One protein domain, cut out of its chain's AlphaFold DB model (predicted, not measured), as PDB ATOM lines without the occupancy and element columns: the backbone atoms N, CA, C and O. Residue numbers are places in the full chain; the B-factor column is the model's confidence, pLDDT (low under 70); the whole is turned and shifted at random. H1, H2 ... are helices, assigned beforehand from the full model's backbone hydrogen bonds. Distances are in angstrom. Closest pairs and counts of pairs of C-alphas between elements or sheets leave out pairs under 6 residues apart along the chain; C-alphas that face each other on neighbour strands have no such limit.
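What this domain is: This is residues 2 to 145 of the 147 residues of an uncharacterized protein of Sphingobacterium sp. IITKGP-BTPF85 (UniProt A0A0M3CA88). Seven helices, H1 to H7, make a compact body with H5 near its middle: H3 and H4 pack on one side of H5, while H6 and H7 lead from it to the long helix H1, whose residues 2 to 7 stick out. At the opposite end H9 is a curved arm, held off from the body and joined to it through a long loop and the small helix H8. The printed part has 144 residues with nine named helices, H1 to H9 in that order, and no named strand; the class is all helix. The whole is compact, with a radius of gyration of the C-alphas of 16.0 A, and spans 47 by 37 by 31 A.

How they stand to each other: H1, residues 2 to 23, touches H7, residues 91 to 100, closest at the C-alphas of Gly 16 and Pro 96, 3.6 A apart; they run the same way at a tilt of 37 degrees, only just steep. With residues 14 to 22 alone H1 touches H2, residues 28 to 32, closest at the C-alphas of Trp 18 and Gly 28, 4.3 A. H2 and H3, residues 34 to 44, touch only at the corner, closest at the C-alphas of Ala 31 and Arg 37, 4.8 A. H3 and H4, residues 49 to 56, form a helical hairpin at a shallow tilt of 28 degrees, closest at the C-alphas of Tyr 39 and Val 52, 6.0 A. H5, residues 58 to 75, forms a hairpin with H4, closest at the C-alphas of Leu 55 and Asn 61, 4.4 A, and touches H3 at a steep tilt of 42 degrees, closest at the C-alphas of Met 41 and Leu 68, 6.3 A. H5 and H6, residues 81 to 89, only just touch, with 3 pairs of C-alphas within 8 A, the closest being Leu 70 and Asn 84, 6.5 A. H8, residues 113 to 118, and H9, residues 125 to 145, touch no helix. Every O i to N i+4 pair is within hydrogen-bond range in H1, H6 and H8, against 6 of 7 in H3, 12 of 14 in H5, 5 of 6 in H7, 12 of 17 in H9, 0 of 1 in H2 and 0 of 4 in H4; of O i to N i+3 pairs, H2 has 2 of 2 and H4 5 of 5.

Where its parts are: H1 begins at C-alpha 2 (45.787, 46.199, -41.576) and is 32.5 A long. H5 measures 26.0 A. H9, 28.1 A, has a kink of 56 degrees near residue 133 and ends at C-alpha 145 (49.755, 11.734, -27.717).

The domain as a whole: The C-alphas farthest apart, those of Ile 4 and Met 125, are 48.2 A apart. The printed part has no cut, and the link from H7 to H8 is long, 12 residues. Residues 120 to 145 have pLDDT under 70.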
ATOM      1  N   TRP A   2      45.384  47.612 -41.511       84.62
ATOM      2  CA  TRP A   2      45.787  46.199 -41.576       84.62
ATOM      3  C   TRP A   2      44.732  45.218 -41.026       84.62
ATOM      4  O   TRP A   2      44.533  44.153 -41.600       84.62
ATOM      5  N   TYR A   3      43.977  45.602 -39.990       87.88
ATOM      6  CA  TYR A   3      42.911  44.774 -39.401       87.88
ATOM      7  C   TYR A   3      41.833  44.321 -40.398       87.88
ATOM      8  O   TYR A   3      41.325  43.212 -40.284       87.88
ATOM      9  N   ILE A   4      41.513  45.151 -41.398       88.75
ATOM     10  CA  ILE A   4      40.511  44.828 -42.425       88.75
ATOM     11  C   ILE A   4      41.010  43.673 -43.299       88.75
ATOM     12  O   ILE A   4      40.265  42.740 -43.577       88.75
ATOM     13  N   ILE A   5      42.291  43.696 -43.675       88.19
ATOM     14  CA  ILE A   5      42.912  42.639 -44.480       88.19
ATOM     15  C   ILE A   5      42.906  41.317 -43.701       88.19
ATOM     16  O   ILE A   5      42.494  40.291 -44.236       88.19
ATOM     17  N   PHE A   6      43.279  41.338 -42.416       87.44
ATOM     18  CA  PHE A   6      43.229  40.144 -41.561       87.44
ATOM     19  C   PHE A   6      41.803  39.611 -41.360       87.44
ATOM     20  O   PHE A   6      41.588  38.399 -41.419       87.44
ATOM     21  N   ALA A   7      40.816  40.491 -41.175       88.00
ATOM     22  CA  ALA A   7      39.411  40.099 -41.074       88.00
ATOM     23  C   ALA A   7      38.912  39.427 -42.367       88.00
ATOM     24  O   ALA A   7      38.303  38.364 -42.317       88.00
ATOM     25  N   VAL A   8      39.231  39.984 -43.540       88.25
ATOM     26  CA  VAL A   8      38.840  39.387 -44.828       88.25
ATOM     27  C   VAL A   8      39.496  38.018 -45.023       88.25
ATOM     28  O   VAL A   8      38.812  37.051 -45.354       88.25
ATOM     29  N   LEU A   9      40.802  37.903 -44.767       86.56
ATOM     30  CA  LEU A   9      41.527  36.636 -44.909       86.56
ATOM     31  C   LEU A   9      40.955  35.548 -43.994       86.56
ATOM     32  O   LEU A   9      40.697  34.431 -44.444       86.56
ATOM     33  N   THR A  10      40.706  35.871 -42.724       85.56
ATOM     34  CA  THR A  10      40.137  34.912 -41.767       85.56
ATOM     35  C   THR A  10      38.743  34.446 -42.177       85.56
ATOM     36  O   THR A  10      38.486  33.243 -42.130       85.56
ATOM     37  N   VAL A  11      37.865  35.340 -42.641       89.50
ATOM     38  CA  VAL A  11      36.526  34.966 -43.134       89.50
ATOM     39  C   VAL A  11      36.620  34.033 -44.343       89.50
ATOM     40  O   VAL A  11      35.914  33.026 -44.402       89.50
ATOM     41  N   VAL A  12      37.534  34.311 -45.274       89.69
ATOM     42  CA  VAL A  12      37.751  33.474 -46.461       89.69
ATOM     43  C   VAL A  12      38.233  32.069 -46.075       89.69
ATOM     44  O   VAL A  12      37.688  31.085 -46.577       89.69
ATOM     45  N   ALA A  13      39.175  31.936 -45.133       85.88
ATOM     46  CA  ALA A  13      39.596  30.621 -44.630       85.88
ATOM     47  C   ALA A  13      38.440  29.838 -43.989       85.88
ATOM     48  O   ALA A  13      38.262  28.654 -44.282       85.88
ATOM     49  N   HIS A  14      37.635  30.497 -43.149       87.94
ATOM     50  CA  HIS A  14      36.477  29.864 -42.514       87.94
ATOM     51  C   HIS A  14      35.435  29.423 -43.545       87.94
ATOM     52  O   HIS A  14      34.887  28.328 -43.426       87.94
ATOM     53  N   TYR A  15      35.211  30.219 -44.592       91.06
ATOM     54  CA  TYR A  15      34.345  29.837 -45.703       91.06
ATOM     55  C   TYR A  15      34.863  28.591 -46.439       91.06
ATOM     56  O   TYR A  15      34.098  27.670 -46.731       91.06
ATOM     57  N   GLY A  16      36.172  28.510 -46.695       88.69
ATOM     58  CA  GLY A  16      36.782  27.318 -47.288       88.69
ATOM     59  C   GLY A  16      36.586  26.068 -46.430       88.69
ATOM     60  O   GLY A  16      36.197  25.014 -46.939       88.69
ATOM     61  N   LEU A  17      36.781  26.196 -45.116       89.25
ATOM     62  CA  LEU A  17      36.599  25.086 -44.187       89.25
ATOM     63  C   LEU A  17      35.133  24.650 -44.065       89.25
ATOM     64  O   LEU A  17      34.855  23.453 -44.076       89.25
ATOM     65  N   TRP A  18      34.194  25.600 -44.043       91.44
ATOM     66  CA  TRP A  18      32.757  25.321 -44.110       91.44
ATOM     67  C   TRP A  18      32.453  24.420 -45.309       91.44
ATOM     68  O   TRP A  18      31.821  23.371 -45.164       91.44
ATOM     69  N   LYS A  19      32.917  24.793 -46.508       90.88
ATOM     70  CA  LYS A  19      32.658  24.022 -47.735       90.88
ATOM     71  C   LYS A  19      33.224  22.604 -47.655       90.88
ATOM     72  O   LYS A  19      32.575  21.672 -48.131       90.88
ATOM     73  N   LEU A  20      34.385  22.418 -47.026       90.69
ATOM     74  CA  LEU A  20      34.951  21.088 -46.781       90.69
ATOM     75  C   LEU A  20      34.099  20.265 -45.804       90.69
ATOM     76  O   LEU A  20      33.857  19.088 -46.063       90.69
ATOM     77  N   PHE A  21      33.576  20.869 -44.736       91.31
ATOM     78  CA  PHE A  21      32.686  20.182 -43.789       91.31
ATOM     79  C   PHE A  21      31.394  19.706 -44.461       91.31
ATOM     80  O   PHE A  21      31.004  18.549 -44.300       91.31
ATOM     81  N   VAL A  22      30.795  20.553 -45.304       92.31
ATOM     82  CA  VAL A  22      29.600  20.194 -46.088       92.31
ATOM     83  C   VAL A  22      29.883  19.014 -47.021       92.31
ATOM     84  O   VAL A  22      29.069  18.102 -47.127       92.31
ATOM     85  N   LYS A  23      31.066  18.969 -47.644       90.56
ATOM     86  CA  LYS A  23      31.496  17.829 -48.477       90.56
ATOM     87  C   LYS A  23      31.719  16.539 -47.691       90.56
ATOM     88  O   LYS A  23      31.610  15.461 -48.267       90.56
ATOM     89  N   ALA A  24      32.036  16.641 -46.406       89.62
ATOM     90  CA  ALA A  24      32.170  15.502 -45.506       89.62
ATOM     91  C   ALA A  24      30.829  15.070 -44.875       89.62
ATOM     92  O   ALA A  24      30.815  14.190 -44.018       89.62
ATOM     93  N   GLY A  25      29.703  15.675 -45.280       89.00
ATOM     94  CA  GLY A  25      28.372  15.339 -44.766       89.00
ATOM     95  C   GLY A  25      28.066  15.926 -43.387       89.00
ATOM     96  O   GLY A  25      27.135  15.473 -42.725       89.00
ATOM     97  N   ARG A  26      28.838  16.923 -42.937       90.50
ATOM     98  CA  ARG A  26      28.586  17.666 -41.698       90.50
ATOM     99  C   ARG A  26      28.018  19.050 -41.993       90.50
ATOM    100  O   ARG A  26      28.311  19.623 -43.045       90.50
ATOM    101  N   PRO A  27      27.219  19.621 -41.083       90.94
ATOM    102  CA  PRO A  27      26.778  20.987 -41.260       90.94
ATOM    103  C   PRO A  27      27.974  21.943 -41.154       90.94
ATOM    104  O   PRO A  27      28.860  21.799 -40.320       90.94
ATOM    105  N   GLY A  28      28.040  22.934 -42.038       87.25
ATOM    106  CA  GLY A  28      29.234  23.776 -42.131       87.25
ATOM    107  C   GLY A  28      29.387  24.821 -41.024       87.25
ATOM    108  O   GLY A  28      30.484  25.342 -40.838       87.25
ATOM    109  N   TRP A  29      28.332  25.088 -40.248       87.81
ATOM    110  CA  TRP A  29      28.413  25.971 -39.079       87.81
ATOM    111  C   TRP A  29      29.326  25.396 -37.986       87.81
ATOM    112  O   TRP A  29      29.925  26.156 -37.227       87.81
ATOM    113  N   GLU A  30      29.499  24.069 -37.944       89.19
ATOM    114  CA  GLU A  30      30.362  23.398 -36.967       89.19
ATOM    115  C   GLU A  30      31.834  23.818 -37.119       89.19
ATOM    116  O   GLU A  30      32.588  23.801 -36.149       89.19
ATOM    117  N   ALA A  31      32.236  24.262 -38.316       85.56
ATOM    118  CA  ALA A  31      33.586  24.736 -38.608       85.56
ATOM    119  C   ALA A  31      33.901  26.131 -38.030       85.56
ATOM    120  O   ALA A  31      35.069  26.523 -37.991       85.56
ATOM    121  N   LEU A  32      32.890  26.897 -37.602       87.00
ATOM    122  CA  LEU A  32      33.079  28.253 -37.066       87.00
ATOM    123  C   LEU A  32      33.403  28.260 -35.570       87.00
ATOM    124  O   LEU A  32      34.005  29.209 -35.073       87.00
ATOM    125  N   VAL A  33      33.015  27.213 -34.842       89.50
ATOM    126  CA  VAL A  33      33.167  27.148 -33.387       89.50
ATOM    127  C   VAL A  33      34.518  26.504 -33.049       89.50
ATOM    128  O   VAL A  33      34.698  25.327 -33.342       89.50
ATOM    129  N   PRO A  34      35.469  27.201 -32.403       76.88
ATOM    130  CA  PRO A  34      36.860  26.751 -32.306       76.88
ATOM    131  C   PRO A  34      37.041  25.413 -31.582       76.88
ATOM    132  O   PRO A  34      37.775  24.578 -32.081       76.88
ATOM    133  N   PHE A  35      36.351  25.149 -30.469       85.94
ATOM    134  CA  PHE A  35      36.468  23.855 -29.770       85.94
ATOM    135  C   PHE A  35      35.649  22.742 -30.425       85.94
ATOM    136  O   PHE A  35      36.080  21.592 -30.509       85.94
ATOM    137  N   TYR A  36      34.456  23.083 -30.906       89.12
ATOM    138  CA  TYR A  36      33.565  22.111 -31.524       89.12
ATOM    139  C   TYR A  36      34.075  21.663 -32.898       89.12
ATOM    140  O   TYR A  36      33.973  20.488 -33.237       89.12
ATOM    141  N   ARG A  37      34.723  22.558 -33.646       90.69
ATOM    142  CA  ARG A  37      35.404  22.246 -34.900       90.69
ATOM    143  C   ARG A  37      36.421  21.128 -34.714       90.69
ATOM    144  O   ARG A  37      36.391  20.167 -35.473       90.69
ATOM    145  N   GLU A  38      37.297  21.230 -33.717       89.69
ATOM    146  CA  GLU A  38      38.330  20.214 -33.457       89.69
ATOM    147  C   GLU A  38      37.700  18.878 -33.063       89.69
ATOM    148  O   GLU A  38      38.119  17.826 -33.541       89.69
ATOM    149  N   TYR A  39      36.626  18.916 -32.270       90.81
ATOM    150  CA  TYR A  39      35.841  17.730 -31.941       90.81
ATOM    151  C   TYR A  39      35.252  17.058 -33.184       90.81
ATOM    152  O   TYR A  39      35.368  15.841 -33.345       90.81
ATOM    153  N   VAL A  40      34.659  17.828 -34.094       91.56
ATOM    154  CA  VAL A  40      34.106  17.307 -35.349       91.56
ATOM    155  C   VAL A  40      35.217  16.801 -36.272       91.56
ATOM    156  O   VAL A  40      35.076  15.721 -36.844       91.56
ATOM    157  N   MET A  41      36.354  17.495 -36.366       90.62
ATOM    158  CA  MET A  41      37.516  17.021 -37.129       90.62
ATOM    159  C   MET A  41      38.070  15.714 -36.564       90.62
ATOM    160  O   MET A  41      38.374  14.807 -37.337       90.62
ATOM    161  N   ALA A  42      38.136  15.561 -35.239       89.81
ATOM    162  CA  ALA A  42      38.524  14.305 -34.604       89.81
ATOM    163  C   ALA A  42      37.548  13.176 -34.973       89.81
ATOM    164  O   ALA A  42      37.984  12.086 -35.336       89.81
ATOM    165  N   GLN A  43      36.235  13.447 -35.001       89.12
ATOM    166  CA  GLN A  43      35.248  12.467 -35.469       89.12
ATOM    167  C   GLN A  43      35.423  12.095 -36.947       89.12
ATOM    168  O   GLN A  43      35.342  10.919 -37.292       89.12
ATOM    169  N   LEU A  44      35.667  13.073 -37.824       89.31
ATOM    170  CA  LEU A  44      35.871  12.852 -39.263       89.31
ATOM    171  C   LEU A  44      37.158  12.083 -39.558       89.31
ATOM    172  O   LEU A  44      37.228  11.320 -40.520       89.31
ATOM    173  N   THR A  45      38.188  12.310 -38.751       87.69
ATOM    174  CA  THR A  45      39.502  11.686 -38.911       87.69
ATOM    175  C   THR A  45      39.646  10.391 -38.112       87.69
ATOM    176  O   THR A  45      40.713   9.783 -38.120       87.69
ATOM    177  N   GLY A  46      38.588   9.969 -37.409       85.00
ATOM    178  CA  GLY A  46      38.586   8.773 -36.570       85.00
ATOM    179  C   GLY A  46      39.561   8.809 -35.404       85.00
ATOM    180  O   GLY A  46      39.984   7.750 -34.953       85.00
ATOM    181  N   ARG A  47      39.949  10.001 -34.949       82.44
ATOM    182  CA  ARG A  47      40.786  10.175 -33.765       82.44
ATOM    183  C   ARG A  47      39.942  10.149 -32.499       82.44
ATOM    184  O   ARG A  47      38.742  10.444 -32.508       82.44
ATOM    185  N   ALA A  48      40.585   9.816 -31.389       83.50
ATOM    186  CA  ALA A  48      39.923   9.762 -30.107       83.50
ATOM    187  C   ALA A  48      39.453  11.164 -29.666       83.50
ATOM    188  O   ALA A  48      40.198  12.143 -29.677       83.50
ATOM    189  N   LYS A  49      38.180  11.273 -29.270       84.56
ATOM    190  CA  LYS A  49      37.524  12.560 -28.959       84.56
ATOM    191  C   LYS A  49      38.119  13.263 -27.730       84.56
ATOM    192  O   LYS A  49      37.940  14.467 -27.577       84.56
ATOM    193  N   TRP A  50      38.819  12.522 -26.868       82.50
ATOM    194  CA  TRP A  50      39.465  13.050 -25.661       82.50
ATOM    195  C   TRP A  50      40.646  13.977 -25.978       82.50
ATOM    196  O   TRP A  50      40.969  14.836 -25.161       82.50
ATOM    197  N   ILE A  51      41.210  13.898 -27.191       83.94
ATOM    198  CA  ILE A  51      42.259  14.813 -27.665       83.94
ATOM    199  C   ILE A  51      41.774  16.272 -27.630       83.94
ATOM    200  O   ILE A  51      42.572  17.183 -27.444       83.94
ATOM    201  N   VAL A  52      40.459  16.517 -27.700       83.75
ATOM    202  CA  VAL A  52      39.902  17.874 -27.587       83.75
ATOM    203  C   VAL A  52      40.172  18.505 -26.215       83.75
ATOM    204  O   VAL A  52      40.358  19.713 -26.116       83.75
ATOM    205  N   VAL A  53      40.252  17.699 -25.152       86.25
ATOM    206  CA  VAL A  53      40.553  18.179 -23.791       86.25
ATOM    207  C   VAL A  53      42.006  18.650 -23.687       86.25
ATOM    208  O   VAL A  53      42.295  19.625 -22.994       86.25
ATOM    209  N   LEU A  54      42.916  18.022 -24.436       83.25
ATOM    210  CA  LEU A  54      44.325  18.412 -24.490       83.25
ATOM    211  C   LEU A  54      44.542  19.801 -25.124       83.25
ATOM    212  O   LEU A  54      45.603  20.390 -24.916       83.25
ATOM    213  N   LEU A  55      43.550  20.378 -25.823       82.62
ATOM    214  CA  LEU A  55      43.640  21.755 -26.336       82.62
ATOM    215  C   LEU A  55      43.712  22.822 -25.238       82.62
ATOM    216  O   LEU A  55      44.090  23.957 -25.535       82.62
ATOM    217  N   LEU A  56      43.381  22.482 -23.988       85.94
ATOM    218  CA  LEU A  56      43.544  23.388 -22.849       85.94
ATOM    219  C   LEU A  56      45.022  23.688 -22.548       85.94
ATOM    220  O   LEU A  56      45.326  24.713 -21.942       85.94
ATOM    221  N   VAL A  57      45.947  22.829 -22.991       89.69
ATOM    222  CA  VAL A  57      47.389  23.021 -22.812       89.69
ATOM    223  C   VAL A  57      47.962  23.761 -24.033       89.69
ATOM    224  O   VAL A  57      47.955  23.210 -25.135       89.69
ATOM    225  N   PRO A  58      48.507  24.984 -23.890       80.38
ATOM    226  CA  PRO A  58      48.808  25.868 -25.024       80.38
ATOM    227  C   PRO A  58      49.890  25.340 -25.976       80.38
ATOM    228  O   PRO A  58      49.778  25.509 -27.187       80.38
ATOM    229  N   ILE A  59      50.924  24.671 -25.459       88.81
ATOM    230  CA  ILE A  59      52.003  24.108 -26.292       88.81
ATOM    231  C   ILE A  59      51.468  22.949 -27.137       88.81
ATOM    232  O   ILE A  59      51.735  22.835 -28.330       88.81
ATOM    233  N   VAL A  60      50.671  22.103 -26.500       85.62
ATOM    234  CA  VAL A  60      50.072  20.911 -27.085       85.62
ATOM    235  C   VAL A  60      49.002  21.260 -28.122       85.62
ATOM    236  O   VAL A  60      48.912  20.603 -29.160       85.62
ATOM    237  N   ASN A  61      48.225  22.314 -27.868       86.69
ATOM    238  CA  ASN A  61      47.159  22.799 -28.739       86.69
ATOM    239  C   ASN A  61      47.635  22.967 -30.190       86.69
ATOM    240  O   ASN A  61      46.992  22.470 -31.111       86.69
ATOM    241  N   ILE A  62      48.810  23.572 -30.384       87.50
ATOM    242  CA  ILE A  62      49.381  23.826 -31.711       87.50
ATOM    243  C   ILE A  62      49.627  22.510 -32.464       87.50
ATOM    244  O   ILE A  62      49.273  22.392 -33.638       87.50
ATOM    245  N   PHE A  63      50.194  21.501 -31.797       87.56
ATOM    246  CA  PHE A  63      50.451  20.197 -32.415       87.56
ATOM    247  C   PHE A  63      49.157  19.478 -32.784       87.56
ATOM    248  O   PHE A  63      49.058  18.925 -33.880       87.56
ATOM    249  N   ILE A  64      48.157  19.513 -31.900       87.38
ATOM    250  CA  ILE A  64      46.852  18.894 -32.152       87.38
ATOM    251  C   ILE A  64      46.154  19.563 -33.329       87.38
ATOM    252  O   ILE A  64      45.673  18.868 -34.225       87.38
ATOM    253  N   PHE A  65      46.153  20.894 -33.351       87.25
ATOM    254  CA  PHE A  65      45.539  21.682 -34.406       87.25
ATOM    255  C   PHE A  65      46.119  21.315 -35.775       87.25
ATOM    256  O   PHE A  65      45.381  20.938 -36.685       87.25
ATOM    257  N   TYR A  66      47.449  21.326 -35.918       87.44
ATOM    258  CA  TYR A  66      48.083  20.932 -37.177       87.44
ATOM    259  C   TYR A  66      47.896  19.443 -37.499       87.44
ATOM    260  O   TYR A  66      47.700  19.102 -38.665       87.44
ATOM    261  N   GLY A  67      47.917  18.559 -36.499       88.00
ATOM    262  CA  GLY A  67      47.688  17.124 -36.680       88.00
ATOM    263  C   GLY A  67      46.308  16.822 -37.271       88.00
ATOM    264  O   GLY A  67      46.214  16.224 -38.345       88.00
ATOM    265  N   LEU A  68      45.244  17.310 -36.625       88.88
ATOM    266  CA  LEU A  68      43.860  17.156 -37.091       88.88
ATOM    267  C   LEU A  68      43.654  17.758 -38.478       88.88
ATOM    268  O   LEU A  68      42.987  17.168 -39.327       88.88
ATOM    269  N   TYR A  69      44.265  18.912 -38.728       88.38
ATOM    270  CA  TYR A  69      44.143  19.605 -39.998       88.38
ATOM    271  C   TYR A  69      44.825  18.850 -41.148       88.38
ATOM    272  O   TYR A  69      44.245  18.684 -42.221       88.38
ATOM    273  N   LEU A  70      46.029  18.312 -40.923       88.69
ATOM    274  CA  LEU A  70      46.715  17.458 -41.896       88.69
ATOM    275  C   LEU A  70      45.936  16.171 -42.170       88.69
ATOM    276  O   LEU A  70      45.881  15.716 -43.313       88.69
ATOM    277  N   ASP A  71      45.318  15.583 -41.151       88.44
ATOM    278  CA  ASP A  71      44.503  14.385 -41.331       88.44
ATOM    279  C   ASP A  71      43.198  14.674 -42.071       88.44
ATOM    280  O   ASP A  71      42.809  13.893 -42.940       88.44
ATOM    281  N   LEU A  72      42.576  15.828 -41.828       90.12
ATOM    282  CA  LEU A  72      41.435  16.292 -42.612       90.12
ATOM    283  C   LEU A  72      41.802  16.386 -44.101       90.12
ATOM    284  O   LEU A  72      41.087  15.869 -44.953       90.12
ATOM    285  N   ILE A  73      42.948  16.983 -44.428       89.19
ATOM    286  CA  ILE A  73      43.423  17.131 -45.813       89.19
ATOM    287  C   ILE A  73      43.709  15.768 -46.457       89.19
ATOM    288  O   ILE A  73      43.311  15.520 -47.602       89.19
ATOM    289  N   LYS A  74      44.316  14.840 -45.703       88.00
ATOM    290  CA  LYS A  74      44.509  13.451 -46.148       88.00
ATOM    291  C   LYS A  74      43.177  12.764 -46.447       88.00
ATOM    292  O   LYS A  74      43.115  12.002 -47.413       88.00
ATOM    293  N   ALA A  75      42.125  13.045 -45.674       88.50
ATOM    294  CA  ALA A  75      40.779  12.512 -45.892       88.50
ATOM    295  C   ALA A  75      40.156  12.984 -47.221       88.50
ATOM    296  O   ALA A  75      39.327  12.285 -47.800       88.50
ATOM    297  N   PHE A  76      40.602  14.121 -47.766       89.19
ATOM    298  CA  PHE A  76      40.235  14.608 -49.105       89.19
ATOM    299  C   PHE A  76      41.164  14.103 -50.227       89.19
ATOM    300  O   PHE A  76      41.058  14.534 -51.375       89.19
ATOM    301  N   GLY A  77      42.092  13.188 -49.922       85.50
ATOM    302  CA  GLY A  77      42.995  12.573 -50.901       85.50
ATOM    303  C   GLY A  77      44.221  13.407 -51.264       85.50
ATOM    304  O   GLY A  77      45.007  12.989 -52.115       85.50
ATOM    305  N   LYS A  78      44.419  14.552 -50.608       85.25
ATOM    306  CA  LYS A  78      45.605  15.397 -50.762       85.25
ATOM    307  C   LYS A  78      46.692  14.876 -49.823       85.25
ATOM    308  O   LYS A  78      46.582  14.977 -48.607       85.25
ATOM    309  N   ARG A  79      47.703  14.203 -50.378       82.12
ATOM    310  CA  ARG A  79      48.762  13.519 -49.599       82.12
ATOM    311  C   ARG A  79      50.166  13.926 -50.006       82.12
ATOM    312  O   ARG A  79      51.137  13.475 -49.397       82.12
ATOM    313  N   ARG A  80      50.309  14.718 -51.070       83.12
ATOM    314  CA  ARG A  80      51.628  15.145 -51.528       83.12
ATOM    315  C   ARG A  80      52.206  16.119 -50.506       83.12
ATOM    316  O   ARG A  80      51.481  16.931 -49.940       83.12
ATOM    317  N   PHE A  81      53.522  16.069 -50.312       79.56
ATOM    318  CA  PHE A  81      54.214  16.968 -49.383       79.56
ATOM    319  C   PHE A  81      53.896  18.440 -49.681       79.56
ATOM    320  O   PHE A  81      53.531  19.180 -48.780       79.56
ATOM    321  N   TRP A  82      53.914  18.826 -50.960       80.62
ATOM    322  CA  TRP A  82      53.576  20.181 -51.397       80.62
ATOM    323  C   TRP A  82      52.140  20.600 -51.069       80.62
ATOM    324  O   TRP A  82      51.921  21.756 -50.733       80.62
ATOM    325  N   GLU A  83      51.175  19.678 -51.123       84.81
ATOM    326  CA  GLU A  83      49.775  19.972 -50.785       84.81
ATOM    327  C   GLU A  83      49.624  20.201 -49.277       84.81
ATOM    328  O   GLU A  83      49.007  21.179 -48.861       84.81
ATOM    329  N   ASN A  84      50.250  19.349 -48.460       83.88
ATOM    330  CA  ASN A  84      50.235  19.479 -47.003       83.88
ATOM    331  C   ASN A  84      50.936  20.765 -46.545       83.88
ATOM    332  O   ASN A  84      50.396  21.508 -45.730       83.88
ATOM    333  N   THR A  85      52.108  21.065 -47.109       85.12
ATOM    334  CA  THR A  85      52.845  22.297 -46.808       85.12
ATOM    335  C   THR A  85      52.062  23.530 -47.249       85.12
ATOM    336  O   THR A  85      51.970  24.490 -46.490       85.12
ATOM    337  N   ALA A  86      51.442  23.507 -48.435       86.81
ATOM    338  CA  ALA A  86      50.620  24.618 -48.910       86.81
ATOM    339  C   ALA A  86      49.410  24.865 -47.999       86.81
ATOM    340  O   ALA A  86      49.069  26.013 -47.731       86.81
ATOM    341  N   ALA A  87      48.788  23.809 -47.477       85.06
ATOM    342  CA  ALA A  87      47.651  23.952 -46.582       85.06
ATOM    343  C   ALA A  87      48.018  24.532 -45.209       85.06
ATOM    344  O   ALA A  87      47.203  25.239 -44.620       85.06
ATOM    345  N   VAL A  88      49.230  24.252 -44.714       83.94
ATOM    346  CA  VAL A  88      49.755  24.821 -43.462       83.94
ATOM    347  C   VAL A  88      50.217  26.266 -43.661       83.94
ATOM    348  O   VAL A  88      49.924  27.122 -42.834       83.94
ATOM    349  N   LEU A  89      50.916  26.554 -44.764       85.00
ATOM    350  CA  LEU A  89      51.506  27.870 -45.023       85.00
ATOM    351  C   LEU A  89      50.474  28.894 -45.525       85.00
ATOM    352  O   LEU A  89      50.560  30.074 -45.198       85.00
ATOM    353  N   ALA A  90      49.503  28.452 -46.326       86.06
ATOM    354  CA  ALA A  90      48.513  29.308 -46.976       86.06
ATOM    355  C   ALA A  90      47.076  28.745 -46.867       86.06
ATOM    356  O   ALA A  90      46.397  28.570 -47.887       86.06
ATOM    357  N   PRO A  91      46.557  28.510 -45.644       80.75
ATOM    358  CA  PRO A  91      45.213  27.959 -45.441       80.75
ATOM    359  C   PRO A  91      44.118  28.843 -46.058       80.75
ATOM    360  O   PRO A  91      43.124  28.336 -46.575       80.75
ATOM    361  N   PHE A  92      44.333  30.162 -46.084       83.44
ATOM    362  CA  PHE A  92      43.396  31.158 -46.610       83.44
ATOM    363  C   PHE A  92      43.110  31.020 -48.108       83.44
ATOM    364  O   PHE A  92      42.033  31.395 -48.550       83.44
ATOM    365  N   ILE A  93      44.050  30.489 -48.892       85.94
ATOM    366  CA  ILE A  93      43.895  30.332 -50.347       85.94
ATOM    367  C   ILE A  93      43.550  28.883 -50.678       85.94
ATOM    368  O   ILE A  93      42.685  28.602 -51.509       85.94
ATOM    369  N   VAL A  94      44.211  27.951 -49.998       86.62
ATOM    370  CA  VAL A  94      44.139  26.528 -50.310       86.62
ATOM    371  C   VAL A  94      42.795  25.921 -49.896       86.62
ATOM    372  O   VAL A  94      42.214  25.154 -50.667       86.62
ATOM    373  N   LEU A  95      42.252  26.293 -48.728       86.12
ATOM    374  CA  LEU A  95      40.968  25.753 -48.272       86.12
ATOM    375  C   LEU A  95      39.789  26.172 -49.157       86.12
ATOM    376  O   LEU A  95      39.020  25.290 -49.537       86.12
ATOM    377  N   PRO A  96      39.603  27.460 -49.524       87.44
ATOM    378  CA  PRO A  96      38.510  27.839 -50.419       87.44
ATOM    379  C   PRO A  96      38.637  27.202 -51.797       87.44
ATOM    380  O   PRO A  96      37.629  26.800 -52.378       87.44
ATOM    381  N   LEU A  97      39.867  27.068 -52.302       88.94
ATOM    382  CA  LEU A  97      40.132  26.438 -53.589       88.94
ATOM    383  C   LEU A  97      39.658  24.976 -53.593       88.94
ATOM    384  O   LEU A  97      38.868  24.589 -54.451       88.94
ATOM    385  N   TRP A  98      40.038  24.179 -52.590       87.62
ATOM    386  CA  TRP A  98      39.578  22.789 -52.466       87.62
ATOM    387  C   TRP A  98      38.109  22.660 -52.050       87.62
ATOM    388  O   TRP A  98      37.432  21.699 -52.424       87.62
ATOM    389  N   GLY A  99      37.589  23.626 -51.294       86.75
ATOM    390  CA  GLY A  99      36.183  23.697 -50.911       86.75
ATOM    391  C   GLY A  99      35.257  23.905 -52.112       86.75
ATOM    392  O   GLY A  99      34.193  23.291 -52.172       86.75
ATOM    393  N   ASN A 100      35.672  24.709 -53.091       88.25
ATOM    394  CA  ASN A 100      34.879  25.007 -54.285       88.25
ATOM    395  C   ASN A 100      35.098  24.020 -55.441       88.25
ATOM    396  O   ASN A 100      34.207  23.869 -56.270       88.25
ATOM    397  N   ASP A 101      36.235  23.325 -55.487       89.38
ATOM    398  CA  ASP A 101      36.538  22.362 -56.550       89.38
ATOM    399  C   ASP A 101      35.575  21.148 -56.514       89.38
ATOM    400  O   ASP A 101      35.568  20.414 -55.521       89.38
ATOM    401  N   PRO A 102      34.763  20.886 -57.556       83.00
ATOM    402  CA  PRO A 102      33.825  19.758 -57.577       83.00
ATOM    403  C   PRO A 102      34.510  18.381 -57.599       83.00
ATOM    404  O   PRO A 102      33.876  17.378 -57.266       83.00
ATOM    405  N   LEU A 103      35.798  18.307 -57.958       85.00
ATOM    406  CA  LEU A 103      36.562  17.056 -58.006       85.00
ATOM    407  C   LEU A 103      36.950  16.555 -56.611       85.00
ATOM    408  O   LEU A 103      37.156  15.356 -56.411       85.00
ATOM    409  N   VAL A 104      37.054  17.458 -55.634       86.38
ATOM    410  CA  VAL A 104      37.471  17.118 -54.272       86.38
ATOM    411  C   VAL A 104      36.292  16.518 -53.510       86.38
ATOM    412  O   VAL A 104      35.376  17.239 -53.103       86.38
ATOM    413  N   LYS A 105      36.343  15.198 -53.297       87.19
ATOM    414  CA  LYS A 105      35.384  14.418 -52.500       87.19
ATOM    415  C   LYS A 105      36.025  13.931 -51.204       87.19
ATOM    416  O   LYS A 105      37.219  13.642 -51.165       87.19
ATOM    417  N   TYR A 106      35.216  13.818 -50.154       88.75
ATOM    418  CA  TYR A 106      35.631  13.174 -48.912       88.75
ATOM    419  C   TYR A 106      35.762  11.662 -49.148       88.75
ATOM    420  O   TYR A 106      34.811  11.011 -49.578       88.75
ATOM    421  N   LEU A 107      36.959  11.119 -48.930       87.25
ATOM    422  CA  LEU A 107      37.292   9.723 -49.232       87.25
ATOM    423  C   LEU A 107      37.067   8.779 -48.041       87.25
ATOM    424  O   LEU A 107      37.151   7.564 -48.214       87.25
ATOM    425  N   GLY A 108      36.798   9.322 -46.853       86.12
ATOM    426  CA  GLY A 108      36.597   8.568 -45.618       86.12
ATOM    427  C   GLY A 108      37.648   8.869 -44.551       86.12
ATOM    428  O   GLY A 108      38.464   9.781 -44.682       86.12
ATOM    429  N   ASN A 109      37.611   8.079 -43.483       86.81
ATOM    430  CA  ASN A 109      38.502   8.219 -42.341       86.81
ATOM    431  C   ASN A 109      39.961   7.856 -42.727       86.81
ATOM    432  O   ASN A 109      40.213   6.708 -43.090       86.81
ATOM    433  N   PRO A 110      40.932   8.781 -42.609       80.75
ATOM    434  CA  PRO A 110      42.329   8.559 -42.966       80.75
ATOM    435  C   PRO A 110      43.057   7.556 -42.059       80.75
ATOM    436  O   PRO A 110      44.046   6.963 -42.491       80.75
ATOM    437  N   ASN A 111      42.591   7.363 -40.822       78.75
ATOM    438  CA  ASN A 111      43.199   6.449 -39.859       78.75
ATOM    439  C   ASN A 111      42.686   5.010 -39.985       78.75
ATOM    440  O   ASN A 111      43.271   4.116 -39.375       78.75
ATOM    441  N   SER A 112      41.644   4.755 -40.785       81.69
ATOM    442  CA  SER A 112      41.163   3.388 -40.975       81.69
ATOM    443  C   SER A 112      42.164   2.553 -41.779       81.69
ATOM    444  O   SER A 112      42.760   3.002 -42.763       81.69
ATOM    445  N   GLU A 113      42.338   1.297 -41.373       81.06
ATOM    446  CA  GLU A 113      43.221   0.350 -42.062       81.06
ATOM    447  C   GLU A 113      42.789   0.124 -43.521       81.06
ATOM    448  O   GLU A 113      43.621  -0.027 -44.416       81.06
ATOM    449  N   GLU A 114      41.484   0.183 -43.792       79.69
ATOM    450  CA  GLU A 114      40.921   0.113 -45.144       79.69
ATOM    451  C   GLU A 114      41.390   1.274 -46.025       79.69
ATOM    452  O   GLU A 114      41.776   1.073 -47.181       79.69
ATOM    453  N   PHE A 115      41.414   2.490 -45.476       83.62
ATOM    454  CA  PHE A 115      41.866   3.675 -46.190       83.62
ATOM    455  C   PHE A 115      43.362   3.612 -46.500       83.62
ATOM    456  O   PHE A 115      43.775   3.918 -47.624       83.62
ATOM    457  N   LYS A 116      44.169   3.166 -45.529       81.12
ATOM    458  CA  LYS A 116      45.620   2.987 -45.696       81.12
ATOM    459  C   LYS A 116      45.941   1.956 -46.779       81.12
ATOM    460  O   LYS A 116      46.809   2.209 -47.612       81.12
ATOM    461  N   LYS A 117      45.213   0.833 -46.810       81.31
ATOM    462  CA  LYS A 117      45.365  -0.217 -47.834       81.31
ATOM    463  C   LYS A 117      44.945   0.268 -49.221       81.31
ATOM    464  O   LYS A 117      45.686   0.085 -50.183       81.31
ATOM    465  N   LYS A 118      43.782   0.922 -49.327       84.00
ATOM    466  CA  LYS A 118      43.236   1.415 -50.604       84.00
ATOM    467  C   LYS A 118      44.118   2.479 -51.246       84.00
ATOM    468  O   LYS A 118      44.203   2.569 -52.468       84.00
ATOM    469  N   TYR A 119      44.767   3.291 -50.423       76.81
ATOM    470  CA  TYR A 119      45.578   4.403 -50.880       76.81
ATOM    471  C   TYR A 119      47.009   4.340 -50.358       76.81
ATOM    472  O   TYR A 119      47.528   5.300 -49.780       76.81
ATOM    473  N   PHE A 120      47.642   3.197 -50.593       69.25
ATOM    474  CA  PHE A 120      49.004   2.941 -50.169       69.25
ATOM    475  C   PHE A 120      49.982   3.991 -50.722       69.25
ATOM    476  O   PHE A 120      50.106   4.196 -51.934       69.25
ATOM    477  N   TYR A 121      50.696   4.669 -49.824       67.75
ATOM    478  CA  TYR A 121      51.754   5.606 -50.185       67.75
ATOM    479  C   TYR A 121      53.075   4.846 -50.348       67.75
ATOM    480  O   TYR A 121      53.687   4.440 -49.362       67.75
ATOM    481  N   LYS A 122      53.549   4.680 -51.588       56.59
ATOM    482  CA  LYS A 122      54.876   4.110 -51.862       56.59
ATOM    483  C   LYS A 122      55.957   5.133 -51.492       56.59
ATOM    484  O   LYS A 122      56.182   6.095 -52.229       56.59
ATOM    485  N   LYS A 123      56.630   4.941 -50.354       62.53
ATOM    486  CA  LYS A 123      57.866   5.673 -50.030       62.53
ATOM    487  C   LYS A 123      58.966   5.269 -51.025       62.53
ATOM    488  O   LYS A 123      59.020   4.134 -51.489       62.53
ATOM    489  N   SER A 124      59.832   6.209 -51.400       61.06
ATOM    490  CA  SER A 124      61.058   5.892 -52.144       61.06
ATOM    491  C   SER A 124      62.077   5.276 -51.182       61.06
ATOM    492  O   SER A 124      62.337   5.900 -50.155       61.06
ATOM    493  N   MET A 125      62.704   4.149 -51.533       56.47
ATOM    494  CA  MET A 125      63.670   3.426 -50.680       56.47
ATOM    495  C   MET A 125      64.752   4.318 -50.039       56.47
ATOM    496  O   MET A 125      65.082   4.152 -48.872       56.47
ATOM    497  N   ALA A 126      65.273   5.323 -50.750       60.44
ATOM    498  CA  ALA A 126      66.290   6.235 -50.207       60.44
ATOM    499  C   ALA A 126      65.782   7.122 -49.045       60.44
ATOM    500  O   ALA A 126      66.570   7.623 -48.243       60.44
ATOM    501  N   ARG A 127      64.461   7.327 -48.947       60.25
ATOM    502  CA  ARG A 127      63.816   8.015 -47.821       60.25
ATOM    503  C   ARG A 127      63.557   7.079 -46.643       60.25
ATOM    504  O   ARG A 127      63.430   7.600 -45.548       60.25
ATOM    505  N   GLU A 128      63.505   5.762 -46.840       59.06
ATOM    506  CA  GLU A 128      63.210   4.766 -45.795       59.06
ATOM    507  C   GLU A 128      64.250   4.845 -44.668       59.06
ATOM    508  O   GLU A 128      63.920   5.291 -43.578       59.06
ATOM    509  N   CYS A 129      65.539   4.638 -44.965       50.75
ATOM    510  CA  CYS A 129      66.588   4.617 -43.934       50.75
ATOM    511  C   CYS A 129      66.743   5.937 -43.155       50.75
ATOM    512  O   CYS A 129      67.117   5.930 -41.985       50.75
ATOM    513  N   ARG A 130      66.477   7.090 -43.789       53.62
ATOM    514  CA  ARG A 130      66.545   8.403 -43.118       53.62
ATOM    515  C   ARG A 130      65.263   8.716 -42.352       53.62
ATOM    516  O   ARG A 130      65.324   9.309 -41.277       53.62
ATOM    517  N   CYS A 131      64.114   8.342 -42.908       55.19
ATOM    518  CA  CYS A 131      62.846   8.503 -42.229       55.19
ATOM    519  C   CYS A 131      62.719   7.532 -41.072       55.19
ATOM    520  O   CYS A 131      62.148   7.976 -40.108       55.19
ATOM    521  N   ASP A 132      63.238   6.308 -41.090       58.09
ATOM    522  CA  ASP A 132      63.013   5.335 -40.012       58.09
ATOM    523  C   ASP A 132      63.677   5.754 -38.696       58.09
ATOM    524  O   ASP A 132      63.025   5.707 -37.654       58.09
ATOM    525  N   CYS A 133      64.893   6.314 -38.731       54.31
ATOM    526  CA  CYS A 133      65.499   6.939 -37.545       54.31
ATOM    527  C   CYS A 133      64.677   8.129 -37.014       54.31
ATOM    528  O   CYS A 133      64.565   8.313 -35.807       54.31
ATOM    529  N   PHE A 134      64.079   8.938 -37.894       50.16
ATOM    530  CA  PHE A 134      63.243  10.081 -37.498       50.16
ATOM    531  C   PHE A 134      61.805   9.665 -37.120       50.16
ATOM    532  O   PHE A 134      61.181  10.253 -36.241       50.16
ATOM    533  N   CYS A 135      61.279   8.624 -37.763       52.31
ATOM    534  CA  CYS A 135      59.957   8.044 -37.578       52.31
ATOM    535  C   CYS A 135      59.908   7.263 -36.287       52.31
ATOM    536  O   CYS A 135      58.869   7.333 -35.666       52.31
ATOM    537  N   ASN A 136      60.973   6.587 -35.847       55.00
ATOM    538  CA  ASN A 136      60.950   5.925 -34.542       55.00
ATOM    539  C   ASN A 136      60.817   6.949 -33.406       55.00
ATOM    540  O   ASN A 136      60.000   6.775 -32.510       55.00
ATOM    541  N   SER A 137      61.526   8.079 -33.483       52.59
ATOM    542  CA  SER A 137      61.360   9.167 -32.508       52.59
ATOM    543  C   SER A 137      59.984   9.843 -32.607       52.59
ATOM    544  O   SER A 137      59.402  10.232 -31.598       52.59
ATOM    545  N   CYS A 138      59.432   9.972 -33.817       49.41
ATOM    546  CA  CYS A 138      58.146  10.630 -34.056       49.41
ATOM    547  C   CYS A 138      56.931   9.702 -33.830       49.41
ATOM    548  O   CYS A 138      55.858  10.180 -33.475       49.41
ATOM    549  N   SER A 139      57.074   8.385 -34.001       52.88
ATOM    550  CA  SER A 139      56.027   7.383 -33.760       52.88
ATOM    551  C   SER A 139      55.814   7.169 -32.271       52.88
ATOM    552  O   SER A 139      54.668   7.098 -31.850       52.88
ATOM    553  N   ILE A 140      56.888   7.172 -31.475       52.03
ATOM    554  CA  ILE A 140      56.808   7.130 -30.011       52.03
ATOM    555  C   ILE A 140      56.107   8.391 -29.490       52.03
ATOM    556  O   ILE A 140      55.235   8.301 -28.635       52.03
ATOM    557  N   PHE A 141      56.410   9.568 -30.045       52.09
ATOM    558  CA  PHE A 141      55.688  10.793 -29.688       52.09
ATOM    559  C   PHE A 141      54.211  10.747 -30.119       52.09
ATOM    560  O   PHE A 141      53.335  11.145 -29.358       52.09
ATOM    561  N   ASN A 142      53.913  10.225 -31.313       55.22
ATOM    562  CA  ASN A 142      52.538  10.127 -31.803       55.22
ATOM    563  C   ASN A 142      51.707   9.077 -31.053       55.22
ATOM    564  O   ASN A 142      50.546   9.356 -30.779       55.22
ATOM    565  N   SER A 143      52.262   7.926 -30.661       55.28
ATOM    566  CA  SER A 143      51.466   6.896 -29.977       55.28
ATOM    567  C   SER A 143      51.130   7.246 -28.532       55.28
ATOM    568  O   SER A 143      50.167   6.734 -27.980       55.28
ATOM    569  N   TRP A 144      51.922   8.111 -27.897       47.62
ATOM    570  CA  TRP A 144      51.637   8.609 -26.549       47.62
ATOM    571  C   TRP A 144      50.648   9.778 -26.529       47.62
ATOM    572  O   TRP A 144      50.110  10.100 -25.471       47.62
ATOM    573  N   PHE A 145      50.434  10.439 -27.669       52.59
ATOM    574  CA  PHE A 145      49.755  11.734 -27.717       52.59
ATOM    575  C   PHE A 145      48.525  11.770 -28.640       52.59
ATOM    576  O   PHE A 145      47.657  12.626 -28.473       52.59
TER     577      PHE A 145